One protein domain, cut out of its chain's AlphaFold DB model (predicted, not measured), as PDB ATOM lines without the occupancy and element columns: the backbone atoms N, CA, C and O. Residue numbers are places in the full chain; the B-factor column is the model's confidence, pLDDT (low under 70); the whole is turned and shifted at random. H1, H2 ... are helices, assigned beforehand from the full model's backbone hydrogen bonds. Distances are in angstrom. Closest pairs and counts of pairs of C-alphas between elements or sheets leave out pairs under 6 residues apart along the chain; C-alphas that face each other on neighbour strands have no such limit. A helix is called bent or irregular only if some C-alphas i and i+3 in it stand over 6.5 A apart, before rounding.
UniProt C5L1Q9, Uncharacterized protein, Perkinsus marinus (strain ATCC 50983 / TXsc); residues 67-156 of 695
ATOM      1  N   ALA A  67      61.177  -5.894 190.338       72.12
ATOM      2  CA  ALA A  67      60.643  -6.899 191.258       72.12
ATOM      3  C   ALA A  67      61.653  -8.031 191.533       72.12
ATOM      4  O   ALA A  67      61.902  -8.355 192.695       72.12
ATOM      5  N   ASP A  68      62.279  -8.572 190.484       72.00
ATOM      6  CA  ASP A  68      63.308  -9.612 190.580       72.00
ATOM      7  C   ASP A  68      64.543  -9.092 191.353       72.00
ATOM      8  O   ASP A  68      65.015  -9.736 192.290       72.00
ATOM      9  N   LEU A  69      65.011  -7.871 191.062       67.88
ATOM     10  CA  LEU A  69      66.163  -7.264 191.741       67.88
ATOM     11  C   LEU A  69      65.869  -6.882 193.207       67.88
ATOM     12  O   LEU A  69      66.744  -7.018 194.063       67.88
ATOM     13  N   ASN A  70      64.637  -6.472 193.534       68.94
ATOM     14  CA  ASN A  70      64.206  -6.296 194.926       68.94
ATOM     15  C   ASN A  70      64.179  -7.633 195.682       68.94
ATOM     16  O   ASN A  70      64.607  -7.686 196.835       68.94
ATOM     17  N   LYS A  71      63.715  -8.717 195.045       74.31
ATOM     18  CA  LYS A  71      63.705 -10.065 195.632       74.31
ATOM     19  C   LYS A  71      65.125 -10.542 195.962       74.31
ATOM     20  O   LYS A  71      65.361 -11.008 197.078       74.31
ATOM     21  N   ASP A  72      66.069 -10.346 195.044       70.81
ATOM     22  CA  ASP A  72      67.487 -10.671 195.242       70.81
ATOM     23  C   ASP A  72      68.138  -9.840 196.360       70.81
ATOM     24  O   ASP A  72      68.886 -10.381 197.180       70.81
ATOM     25  N   ILE A  73      67.842  -8.536 196.441       70.25
ATOM     26  CA  ILE A  73      68.322  -7.676 197.536       70.25
ATOM     27  C   ILE A  73      67.769  -8.156 198.880       70.25
ATOM     28  O   ILE A  73      68.544  -8.325 199.823       70.25
ATOM     29  N   CYS A  74      66.464  -8.429 198.973       71.62
ATOM     30  CA  CYS A  74      65.844  -8.936 200.197       71.62
ATOM     31  C   CYS A  74      66.462 -10.272 200.638       71.62
ATOM     32  O   CYS A  74      66.837 -10.398 201.801       71.62
ATOM     33  N   GLY A  75      66.658 -11.228 199.722       73.69
ATOM     34  CA  GLY A  75      67.297 -12.514 200.034       73.69
ATOM     35  C   GLY A  75      68.755 -12.382 200.500       73.69
ATOM     36  O   GLY A  75      69.181 -13.082 201.418       73.69
ATOM     37  N   ARG A  76      69.524 -11.441 199.936       76.19
ATOM     38  CA  ARG A  76      70.895 -11.147 200.399       76.19
ATOM     39  C   ARG A  76      70.920 -10.428 201.751       76.19
ATOM     40  O   ARG A  76      71.799 -10.705 202.564       76.19
ATOM     41  N   MET A  77      69.966  -9.533 202.018       72.94
ATOM     42  CA  MET A  77      69.823  -8.886 203.329       72.94
ATOM     43  C   MET A  77      69.419  -9.890 204.414       72.94
ATOM     44  O   MET A  77      70.002  -9.872 205.494       72.94
ATOM     45  N   GLU A  78      68.490 -10.799 204.112       78.75
ATOM     46  CA  GLU A  78      68.086 -11.914 204.978       78.75
ATOM     47  C   GLU A  78      69.306 -12.772 205.367       78.75
ATOM     48  O   GLU A  78      69.592 -12.949 206.552       78.75
ATOM     49  N   GLN A  79      70.090 -13.220 204.375       79.25
ATOM     50  CA  GLN A  79      71.332 -13.977 204.587       79.25
ATOM     51  C   GLN A  79      72.350 -13.216 205.451       79.25
ATOM     52  O   GLN A  79      72.923 -13.799 206.370       79.25
ATOM     53  N   LEU A  80      72.562 -11.919 205.203       76.62
ATOM     54  CA  LEU A  80      73.529 -11.112 205.956       76.62
ATOM     55  C   LEU A  80      73.102 -10.891 207.418       76.62
ATOM     56  O   LEU A  80      73.946 -10.961 208.312       76.62
ATOM     57  N   ILE A  81      71.807 -10.680 207.675       78.75
ATOM     58  CA  ILE A  81      71.257 -10.545 209.034       78.75
ATOM     59  C   ILE A  81      71.432 -11.856 209.811       78.75
ATOM     60  O   ILE A  81      71.988 -11.841 210.910       78.75
ATOM     61  N   MET A  82      71.039 -12.994 209.226       82.00
ATOM     62  CA  MET A  82      71.215 -14.302 209.870       82.00
ATOM     63  C   MET A  82      72.702 -14.619 210.089       82.00
ATOM     64  O   MET A  82      73.089 -15.035 211.179       82.00
ATOM     65  N   SER A  83      73.564 -14.357 209.099       85.62
ATOM     66  CA  SER A  83      75.009 -14.576 209.236       85.62
ATOM     67  C   SER A  83      75.605 -13.755 210.382       85.62
ATOM     68  O   SER A  83      76.456 -14.274 211.101       85.62
ATOM     69  N   HIS A  84      75.163 -12.509 210.586       79.75
ATOM     70  CA  HIS A  84      75.599 -11.693 211.722       79.75
ATOM     71  C   HIS A  84      75.094 -12.256 213.058       79.75
ATOM     72  O   HIS A  84      75.862 -12.332 214.011       79.75
ATOM     73  N   GLN A  85      73.824 -12.667 213.136       82.44
ATOM     74  CA  GLN A  85      73.226 -13.218 214.357       82.44
ATOM     75  C   GLN A  85      73.975 -14.459 214.864       82.44
ATOM     76  O   GLN A  85      74.286 -14.551 216.051       82.44
ATOM     77  N   TYR A  86      74.340 -15.372 213.962       82.75
ATOM     78  CA  TYR A  86      75.158 -16.534 214.313       82.75
ATOM     79  C   TYR A  86      76.632 -16.166 214.569       82.75
ATOM     80  O   TYR A  86      77.264 -16.739 215.450       82.75
ATOM     81  N   ALA A  87      77.187 -15.140 213.911       79.25
ATOM     82  CA  ALA A  87      78.551 -14.672 214.188       79.25
ATOM     83  C   ALA A  87      78.740 -14.082 215.603       79.25
ATOM     84  O   ALA A  87      79.869 -14.074 216.102       79.25
ATOM     85  N   SER A  88      77.669 -13.622 216.262       73.88
ATOM     86  CA  SER A  88      77.679 -13.247 217.687       73.88
ATOM     87  C   SER A  88      77.591 -14.436 218.657       73.88
ATOM     88  O   SER A  88      78.038 -14.310 219.796       73.88
ATOM     89  N   ASN A  89      77.080 -15.593 218.228       64.81
ATOM     90  CA  ASN A  89      76.794 -16.746 219.090       64.81
ATOM     91  C   ASN A  89      77.920 -17.796 219.036       64.81
ATOM     92  O   ASN A  89      77.705 -18.944 218.664       64.81
ATOM     93  N   GLN A  90      79.146 -17.408 219.398       71.94
ATOM     94  CA  GLN A  90      80.347 -18.251 219.239       71.94
ATOM     95  C   GLN A  90      80.502 -19.333 220.330       71.94
ATOM     96  O   GLN A  90      81.525 -19.418 221.009       71.94
ATOM     97  N   THR A  91      79.486 -20.177 220.499       67.44
ATOM     98  CA  THR A  91      79.521 -21.385 221.337       67.44
ATOM     99  C   THR A  91      79.851 -22.604 220.481       67.44
ATOM    100  O   THR A  91      79.117 -22.900 219.548       67.44
ATOM    101  N   SER A  92      80.938 -23.319 220.788       75.06
ATOM    102  CA  SER A  92      81.333 -24.555 220.094       75.06
ATOM    103  C   SER A  92      82.009 -25.523 221.065       75.06
ATOM    104  O   SER A  92      82.982 -25.146 221.720       75.06
ATOM    105  N   VAL A  93      81.523 -26.767 221.137       71.38
ATOM    106  CA  VAL A  93      82.092 -27.839 221.983       71.38
ATOM    107  C   VAL A  93      83.520 -28.173 221.544       71.38
ATOM    108  O   VAL A  93      84.432 -28.264 222.363       71.38
ATOM    109  N   ASN A  94      83.740 -28.241 220.230       69.94
ATOM    110  CA  ASN A  94      85.021 -28.591 219.614       69.94
ATOM    111  C   ASN A  94      85.993 -27.396 219.466       69.94
ATOM    112  O   ASN A  94      87.019 -27.499 218.789       69.94
ATOM    113  N   GLY A  95      85.683 -26.238 220.065       74.69
ATOM    114  CA  GLY A  95      86.540 -25.042 220.050       74.69
ATOM    115  C   GLY A  95      86.749 -24.404 218.668       74.69
ATOM    116  O   GLY A  95      87.616 -23.542 218.510       74.69
ATOM    117  N   ARG A  96      85.970 -24.819 217.663       79.94
ATOM    118  CA  ARG A  96      85.970 -24.294 216.292       79.94
ATOM    119  C   ARG A  96      84.535 -23.958 215.913       79.94
ATOM    120  O   ARG A  96      83.786 -24.840 215.508       79.94
ATOM    121  N   TYR A  97      84.157 -22.693 216.064       86.19
ATOM    122  CA  TYR A  97      82.827 -22.238 215.673       86.19
ATOM    123  C   TYR A  97      82.696 -22.170 214.143       86.19
ATOM    124  O   TYR A  97      83.498 -21.512 213.477       86.19
ATOM    125  N   ILE A  98      81.679 -22.835 213.597       87.81
ATOM    126  CA  ILE A  98      81.308 -22.822 212.182       87.81
ATOM    127  C   ILE A  98      79.979 -22.080 212.060       87.81
ATOM    128  O   ILE A  98      78.948 -22.567 212.510       87.81
ATOM    129  N   ASN A  99      79.979 -20.911 211.417       91.00
ATOM    130  CA  ASN A  99      78.740 -20.177 211.177       91.00
ATOM    131  C   ASN A  99      77.849 -20.958 210.178       91.00
ATOM    132  O   ASN A  99      78.284 -21.177 209.041       91.00
ATOM    133  N   PRO A 100      76.617 -21.357 210.548       90.44
ATOM    134  CA  PRO A 100      75.769 -22.226 209.730       90.44
ATOM    135  C   PRO A 100      75.314 -21.553 208.426       90.44
ATOM    136  O   PRO A 100      75.121 -22.226 207.416       90.44
ATOM    137  N   VAL A 101      75.203 -20.219 208.399       91.00
ATOM    138  CA  VAL A 101      74.856 -19.471 207.181       91.00
ATOM    139  C   VAL A 101      76.029 -19.469 206.202       91.00
ATOM    140  O   VAL A 101      75.838 -19.741 205.018       91.00
ATOM    141  N   VAL A 102      77.254 -19.258 206.694       88.94
ATOM    142  CA  VAL A 102      78.476 -19.325 205.872       88.94
ATOM    143  C   VAL A 102      78.723 -20.750 205.357       88.94
ATOM    144  O   VAL A 102      79.067 -20.918 204.188       88.94
ATOM    145  N   TYR A 103      78.469 -21.779 206.177       89.75
ATOM    146  CA  TYR A 103      78.510 -23.188 205.754       89.75
ATOM    147  C   TYR A 103      77.567 -23.457 204.569       89.75
ATOM    148  O   TYR A 103      77.957 -24.111 203.601       89.75
ATOM    149  N   CYS A 104      76.349 -22.909 204.599       89.62
ATOM    150  CA  CYS A 104      75.399 -23.023 203.491       89.62
ATOM    151  C   CYS A 104      75.791 -22.191 202.264       89.62
ATOM    152  O   CYS A 104      75.614 -22.659 201.142       89.62
ATOM    153  N   MET A 105      76.353 -20.990 202.441       86.12
ATOM    154  CA  MET A 105      76.857 -20.171 201.327       86.12
ATOM    155  C   MET A 105      78.023 -20.839 200.584       86.12
ATOM    156  O   MET A 105      78.158 -20.655 199.378       86.12
ATOM    157  N   ALA A 106      78.824 -21.661 201.267       86.94
ATOM    158  CA  ALA A 106      79.871 -22.473 200.645       86.94
ATOM    159  C   ALA A 106      79.337 -23.680 199.837       86.94
ATOM    160  O   ALA A 106      80.122 -24.387 199.207       86.94
ATOM    161  N   LYS A 107      78.019 -23.941 199.851       89.94
ATOM    162  CA  LYS A 107      77.380 -25.132 199.264       89.94
ATOM    163  C   LYS A 107      76.221 -24.729 198.337       89.94
ATOM    164  O   LYS A 107      75.068 -24.697 198.774       89.94
ATOM    165  N   PRO A 108      76.477 -24.452 197.042       83.88
ATOM    166  CA  PRO A 108      75.474 -23.887 196.130       83.88
ATOM    167  C   PRO A 108      74.176 -24.699 195.998       83.88
ATOM    168  O   PRO A 108      73.101 -24.115 195.888       83.88
ATOM    169  N   LEU A 109      74.247 -26.037 196.052       81.94
ATOM    170  CA  LEU A 109      73.060 -26.904 196.028       81.94
ATOM    171  C   LEU A 109      72.187 -26.711 197.276       81.94
ATOM    172  O   LEU A 109      70.967 -26.592 197.168       81.94
ATOM    173  N   LEU A 110      72.815 -26.632 198.449       84.56
ATOM    174  CA  LEU A 110      72.142 -26.381 199.719       84.56
ATOM    175  C   LEU A 110      71.548 -24.964 199.748       84.56
ATOM    176  O   LEU A 110      70.369 -24.805 200.055       84.56
ATOM    177  N   GLN A 111      72.307 -23.948 199.324       85.25
ATOM    178  CA  GLN A 111      71.820 -22.568 199.219       85.25
ATOM    179  C   GLN A 111      70.618 -22.442 198.263       85.25
ATOM    180  O   GLN A 111      69.642 -21.770 198.593       85.25
ATOM    181  N   ALA A 112      70.642 -23.131 197.115       84.12
ATOM    182  CA  ALA A 112      69.535 -23.146 196.158       84.12
ATOM    183  C   ALA A 112      68.264 -23.806 196.724       84.12
ATOM    184  O   ALA A 112      67.160 -23.348 196.432       84.12
ATOM    185  N   ARG A 113      68.394 -24.842 197.567       84.19
ATOM    186  CA  ARG A 113      67.251 -25.439 198.284       84.19
ATOM    187  C   ARG A 113      66.721 -24.522 199.388       84.19
ATOM    188  O   ARG A 113      65.512 -24.353 199.497       84.19
ATOM    189  N   LEU A 114      67.599 -23.883 200.161       86.69
ATOM    190  CA  LEU A 114      67.212 -22.939 201.220       86.69
ATOM    191  C   LEU A 114      66.543 -21.669 200.672       86.69
ATOM    192  O   LEU A 114      65.703 -21.081 201.347       86.69
ATOM    193  N   ALA A 115      66.846 -21.275 199.433       83.81
ATOM    194  CA  ALA A 115      66.142 -20.203 198.729       83.81
ATOM    195  C   ALA A 115      64.669 -20.534 198.397       83.81
ATOM    196  O   ALA A 115      63.927 -19.630 198.013       83.81
ATOM    197  N   MET A 116      64.241 -21.797 198.546       85.94
ATOM    198  CA  MET A 116      62.847 -22.230 198.369       85.94
ATOM    199  C   MET A 116      62.024 -22.238 199.668       85.94
ATOM    200  O   MET A 116      60.814 -22.406 199.577       85.94
ATOM    201  N   LEU A 117      62.652 -22.090 200.842       85.19
ATOM    202  CA  LEU A 117      61.962 -22.061 202.139       85.19
ATOM    203  C   LEU A 117      61.431 -20.660 202.476       85.19
ATOM    204  O   LEU A 117      62.079 -19.646 202.192       85.19
ATOM    205  N   GLU A 118      60.312 -20.605 203.192       85.94
ATOM    206  CA  GLU A 118      59.849 -19.389 203.868       85.94
ATOM    207  C   GLU A 118      60.822 -18.965 205.000       85.94
ATOM    208  O   GLU A 118      61.466 -19.822 205.622       85.94
ATOM    209  N   PRO A 119      60.945 -17.660 205.329       82.12
ATOM    210  CA  PRO A 119      61.925 -17.156 206.304       82.12
ATOM    211  C   PRO A 119      61.867 -17.819 207.687       82.12
ATOM    212  O   PRO A 119      62.907 -18.050 208.306       82.12
ATOM    213  N   SER A 120      60.675 -18.194 208.164       81.62
ATOM    214  CA  SER A 120      60.512 -18.910 209.438       81.62
ATOM    215  C   SER A 120      61.155 -20.302 209.418       81.62
ATOM    216  O   SER A 120      61.757 -20.717 210.407       81.62
ATOM    217  N   PHE A 121      61.076 -21.008 208.285       86.38
ATOM    218  CA  PHE A 121      61.692 -22.324 208.121       86.38
ATOM    219  C   PHE A 121      63.200 -22.217 207.876       86.38
ATOM    220  O   PHE A 121      63.945 -23.040 208.399       86.38
ATOM    221  N   LYS A 122      63.688 -21.173 207.190       87.88
ATOM    222  CA  LYS A 122      65.136 -20.888 207.134       87.88
ATOM    223  C   LYS A 122      65.721 -20.654 208.527       87.88
ATOM    224  O   LYS A 122      66.783 -21.187 208.830       87.88
ATOM    225  N   PHE A 123      65.042 -19.881 209.377       84.69
ATOM    226  CA  PHE A 123      65.526 -19.580 210.726       84.69
ATOM    227  C   PHE A 123      65.662 -20.846 211.587       84.69
ATOM    228  O   PHE A 123      66.725 -21.100 212.152       84.69
ATOM    229  N   GLU A 124      64.612 -21.671 211.625       87.62
ATOM    230  CA  GLU A 124      64.606 -22.957 212.333       87.62
ATOM    231  C   GLU A 124      65.621 -23.954 211.736       87.62
ATOM    232  O   GLU A 124      66.274 -24.686 212.479       87.62
ATOM    233  N   PHE A 125      65.832 -23.936 210.413       92.94
ATOM    234  CA  PHE A 125      66.875 -24.729 209.762       92.94
ATOM    235  C   PHE A 125      68.270 -24.320 210.249       92.94
ATOM    236  O   PHE A 125      69.054 -25.181 210.647       92.94
ATOM    237  N   TYR A 126      68.584 -23.020 210.246       92.25
ATOM    238  CA  TYR A 126      69.893 -22.545 210.696       92.25
ATOM    239  C   TYR A 126      70.116 -22.802 212.189       92.25
ATOM    240  O   TYR A 126      71.251 -23.077 212.559       92.25
ATOM    241  N   ARG A 127      69.061 -22.805 213.019       90.00
ATOM    242  CA  ARG A 127      69.154 -23.181 214.441       90.00
ATOM    243  C   ARG A 127      69.566 -24.645 214.608       90.00
ATOM    244  O   ARG A 127      70.548 -24.928 215.286       90.00
ATOM    245  N   ARG A 128      68.867 -25.570 213.937       88.81
ATOM    246  CA  ARG A 128      69.214 -27.005 213.959       88.81
ATOM    247  C   ARG A 128      70.600 -27.266 213.360       88.81
ATOM    248  O   ARG A 128      71.324 -28.131 213.841       88.81
ATOM    249  N   LEU A 129      70.995 -26.506 212.335       90.06
ATOM    250  CA  LEU A 129      72.329 -26.610 211.744       90.06
ATOM    251  C   LEU A 129      73.429 -26.054 212.667       90.06
ATOM    252  O   LEU A 129      74.507 -26.633 212.705       90.06
ATOM    253  N   ASP A 130      73.179 -24.985 213.428       90.38
ATOM    254  CA  ASP A 130      74.107 -24.482 214.456       90.38
ATOM    255  C   ASP A 130      74.310 -25.529 215.562       90.38
ATOM    256  O   ASP A 130      75.442 -25.840 215.931       90.38
ATOM    257  N   GLU A 131      73.215 -26.150 216.015       86.06
ATOM    258  CA  GLU A 131      73.228 -27.264 216.969       86.06
ATOM    259  C   GLU A 131      74.075 -28.443 216.452       86.06
ATOM    260  O   GLU A 131      74.973 -28.900 217.159       86.06
ATOM    261  N   MET A 132      73.874 -28.873 215.201       83.94
ATOM    262  CA  MET A 132      74.639 -29.967 214.580       83.94
ATOM    263  C   MET A 132      76.100 -29.623 214.230       83.94
ATOM    264  O   MET A 132      76.942 -30.514 214.182       83.94
ATOM    265  N   LEU A 133      76.430 -28.364 213.919       83.31
ATOM    266  CA  LEU A 133      77.801 -27.979 213.548       83.31
ATOM    267  C   LEU A 133      78.671 -27.621 214.758       83.31
ATOM    268  O   LEU A 133      79.895 -27.734 214.671       83.31
ATOM    269  N   ASN A 134      78.062 -27.158 215.854       83.75
ATOM    270  CA  ASN A 134      78.787 -26.548 216.968       83.75
ATOM    271  C   ASN A 134      78.506 -27.178 218.339       83.75
ATOM    272  O   ASN A 134      79.370 -27.079 219.216       83.75
ATOM    273  N   LEU A 135      77.337 -27.796 218.553       78.94
ATOM    274  CA  LEU A 135      76.896 -28.255 219.879       78.94
ATOM    275  C   LEU A 135      76.837 -29.785 220.037       78.94
ATOM    276  O   LEU A 135      76.761 -30.259 221.169       78.94
ATOM    277  N   THR A 136      76.930 -30.559 218.952       74.38
ATOM    278  CA  THR A 136      77.141 -32.018 218.993       74.38
ATOM    279  C   THR A 136      78.626 -32.389 218.929       74.38
ATOM    280  O   THR A 136      79.426 -31.700 218.295       74.38
ATOM    281  N   GLU A 137      79.005 -33.492 219.582       64.25
ATOM    282  CA  GLU A 137      80.380 -34.022 219.528       64.25
ATOM    283  C   GLU A 137      80.691 -34.655 218.160       64.25
ATOM    284  O   GLU A 137      81.787 -34.462 217.630       64.25
ATOM    285  N   ASP A 138      79.704 -35.331 217.556       64.88
ATOM    286  CA  ASP A 138      79.769 -35.840 216.184       64.88
ATOM    287  C   ASP A 138      79.844 -34.684 215.172       64.88
ATOM    288  O   ASP A 138      78.946 -33.841 215.088       64.88
ATOM    289  N   ILE A 139      80.908 -34.668 214.364       61.94
ATOM    290  CA  ILE A 139      81.087 -33.710 213.269       61.94
ATOM    291  C   ILE A 139      80.224 -34.140 212.073       61.94
ATOM    292  O   ILE A 139      80.261 -35.294 211.649       61.94
ATOM    293  N   VAL A 140      79.493 -33.197 211.469       65.88
ATOM    294  CA  VAL A 140      78.691 -33.438 210.253       65.88
ATOM    295  C   VAL A 140      79.594 -33.597 209.023       65.88
ATOM    296  O   VAL A 140      79.775 -32.674 208.225       65.88
ATOM    297  N   GLU A 141      80.164 -34.790 208.853       62.47
ATOM    298  CA  GLU A 141      81.029 -35.129 207.715       62.47
ATOM    299  C   GLU A 141      80.267 -35.228 206.377       62.47
ATOM    300  O   GLU A 141      80.870 -35.103 205.311       62.47
ATOM    301  N   ASN A 142      78.941 -35.433 206.400       73.75
ATOM    302  CA  ASN A 142      78.152 -35.756 205.209       73.75
ATOM    303  C   ASN A 142      77.055 -34.718 204.893       73.75
ATOM    304  O   ASN A 142      76.047 -34.605 205.591       73.75
ATOM    305  N   GLU A 143      77.194 -34.032 203.755       77.81
ATOM    306  CA  GLU A 143      76.211 -33.065 203.237       77.81
ATOM    307  C   GLU A 143      74.811 -33.666 203.019       77.81
ATOM    308  O   GLU A 143      73.811 -32.959 203.143       77.81
ATOM    309  N   GLY A 144      74.714 -34.977 202.772       81.75
ATOM    310  CA  GLY A 144      73.441 -35.686 202.637       81.75
ATOM    311  C   GLY A 144      72.559 -35.625 203.890       81.75
ATOM    312  O   GLY A 144      71.336 -35.597 203.762       81.75
ATOM    313  N   GLN A 145      73.144 -35.533 205.092       82.12
ATOM    314  CA  GLN A 145      72.381 -35.344 206.333       82.12
ATOM    315  C   GLN A 145      71.726 -33.954 206.359       82.12
ATOM    316  O   GLN A 145      70.524 -33.832 206.592       82.12
ATOM    317  N   VAL A 146      72.490 -32.913 206.015       85.25
ATOM    318  CA  VAL A 146      72.005 -31.523 205.974       85.25
ATOM    319  C   VAL A 146      70.952 -31.328 204.877       85.25
ATOM    320  O   VAL A 146      69.931 -30.683 205.106       85.25
ATOM    321  N   LEU A 147      71.144 -31.938 203.702       83.31
ATOM    322  CA  LEU A 147      70.148 -31.936 202.624       83.31
ATOM    323  C   LEU A 147      68.860 -32.672 203.025       83.31
ATOM    324  O   LEU A 147      67.773 -32.187 202.713       83.31
ATOM    325  N   THR A 148      68.960 -33.786 203.760       86.12
ATOM    326  CA  THR A 148      67.785 -34.500 204.293       86.12
ATOM    327  C   THR A 148      66.982 -33.603 205.237       86.12
ATOM    328  O   THR A 148      65.764 -33.520 205.094       86.12
ATOM    329  N   MET A 149      67.650 -32.846 206.118       85.12
ATOM    330  CA  MET A 149      66.991 -31.876 207.000       85.12
ATOM    331  C   MET A 149      66.241 -30.782 206.215       85.12
ATOM    332  O   MET A 149      65.107 -30.455 206.562       85.12
ATOM    333  N   VAL A 150      66.806 -30.263 205.115       84.62
ATOM    334  CA  VAL A 150      66.084 -29.305 204.248       84.62
ATOM    335  C   VAL A 150      64.876 -29.951 203.567       84.62
ATOM    336  O   VAL A 150      63.820 -29.327 203.487       84.62
ATOM    337  N   GLU A 151      64.984 -31.198 203.098       85.94
ATOM    338  CA  GLU A 151      63.834 -31.895 202.512       85.94
ATOM    339  C   GLU A 151      62.724 -32.176 203.531       85.94
ATOM    340  O   GLU A 151      61.545 -32.093 203.187       85.94
ATOM    341  N   GLU A 152      63.060 -32.479 204.784       87.25
ATOM    342  CA  GLU A 152      62.070 -32.635 205.853       87.25
ATOM    343  C   GLU A 152      61.353 -31.322 206.165       87.25
ATOM    344  O   GLU A 152      60.124 -31.318 206.265       87.25
ATOM    345  N   MET A 153      62.078 -30.204 206.213       85.62
ATOM    346  CA  MET A 153      61.484 -28.888 206.453       85.62
ATOM    347  C   MET A 153      60.644 -28.389 205.268       85.62
ATOM    348  O   MET A 153      59.560 -27.857 205.487       85.62
ATOM    349  N   LEU A 154      61.042 -28.666 204.019       82.62
ATOM    350  CA  LEU A 154      60.196 -28.434 202.835       82.62
ATOM    351  C   LEU A 154      58.897 -29.263 202.884       82.62
ATOM    352  O   LEU A 154      57.830 -28.781 202.503       82.62
ATOM    353  N   ARG A 155      58.956 -30.512 203.375       88.81
ATOM    354  CA  ARG A 155      57.761 -31.356 203.581       88.81
ATOM    355  C   ARG A 155      56.895 -30.847 204.737       88.81
ATOM    356  O   ARG A 155      55.680 -31.018 204.686       88.81
ATOM    357  N   GLU A 156      57.485 -30.258 205.773       86.94
ATOM    358  CA  GLU A 156      56.770 -29.672 206.912       86.94
ATOM    359  C   GLU A 156      56.056 -28.368 206.525       86.94
ATOM    360  O   GLU A 156      54.846 -28.256 206.726       86.94
TER     361      GLU A 156
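Overview. This is residues 67 to 156 of the 695 residues of an uncharacterized protein of Perkinsus marinus (strain ATCC 50983 / TXsc) (UniProt C5L1Q9). A long helix, H1, runs along one side of a small helical body, and its first residues, 67 to 74, stick out past that body. The short H2 and the longer H4 lie in the middle, H5 folds back on H4 as a hairpin on the side away from H1, and the short H3 sits near H2 and H5. The printed part has 90 residues with five named helices, in the order H1, H2, H3, H4, H5, and no named strand; the class is all helix. It is compact, with a radius of gyration of the C-alphas of 13.1 A, and elongated, spanning 44 by 28 by 21 A.

Arrangement. Start with the longest helix, H1, residues 67 to 88, which touches H2, residues 100 to 105, with 7 pairs of C-alphas within 8 A. They form a helical hairpin and touch through residues 79 to 86 of H1 alone; their closest C-alphas, of Ser 83 and Val 101, are 5.3 A apart. They run opposite ways at a steep tilt of 37 degrees, only just beyond shallow. H2 is the hub, touching three helices. Its next partner is H4, residues 119 to 135, which touches it with residues 126 to 133 alone; the closest C-alphas, of Pro 100 and Asp 130, are 5.5 A apart. H3, residues 108 to 114, and H2 touch only at the corner, and only just, with 3 pairs of C-alphas within 8 A; Cys 104 and Gln 111 have the closest C-alphas, 5.6 A apart. Farther out, H5, residues 143 to 156, forms a helical hairpin with H4; they touch, with the closest C-alphas, of Phe 121 and Met 153, 6.8 A apart. Their shallow tilt of 33 degrees, opposite ways, is only just short of steep. H3 and H5 only just touch, with 3 pairs of C-alphas within 8 A, through residues 147 to 150 of H5 alone; the closest are those of Leu 110 and Leu 147, at 6.6 A. H1 is apart from H3 and H5. In H1, H2, H3, H4 and H5 every O i to N i+4 pair is within hydrogen-bond range.

Along the chain. Find C-alpha 67 at (60.643, -6.899, 191.258); from there H1 runs 32.1 A to C-alpha 88 at (77.679, -13.247, 217.687). H4 covers 23.1 A from Pro 119 to Leu 135; it is neither bent nor irregular, but only just: C-alphas 132 and 135 are 6.0 A apart. H5 covers 20.1 A and ends at C-alpha 156, (56.770, -29.672, 206.912).

Size, cuts and confidence. The two C-alphas farthest apart, of Ala 67 and Glu 137, are 43.9 A apart. The printed part has no cut, and its one long link joins H1 to H2. Mean pLDDT of the printed part is 80.8; look for values under 70 at residues 69 to 70, 89, 91, 94 and 137 to 141.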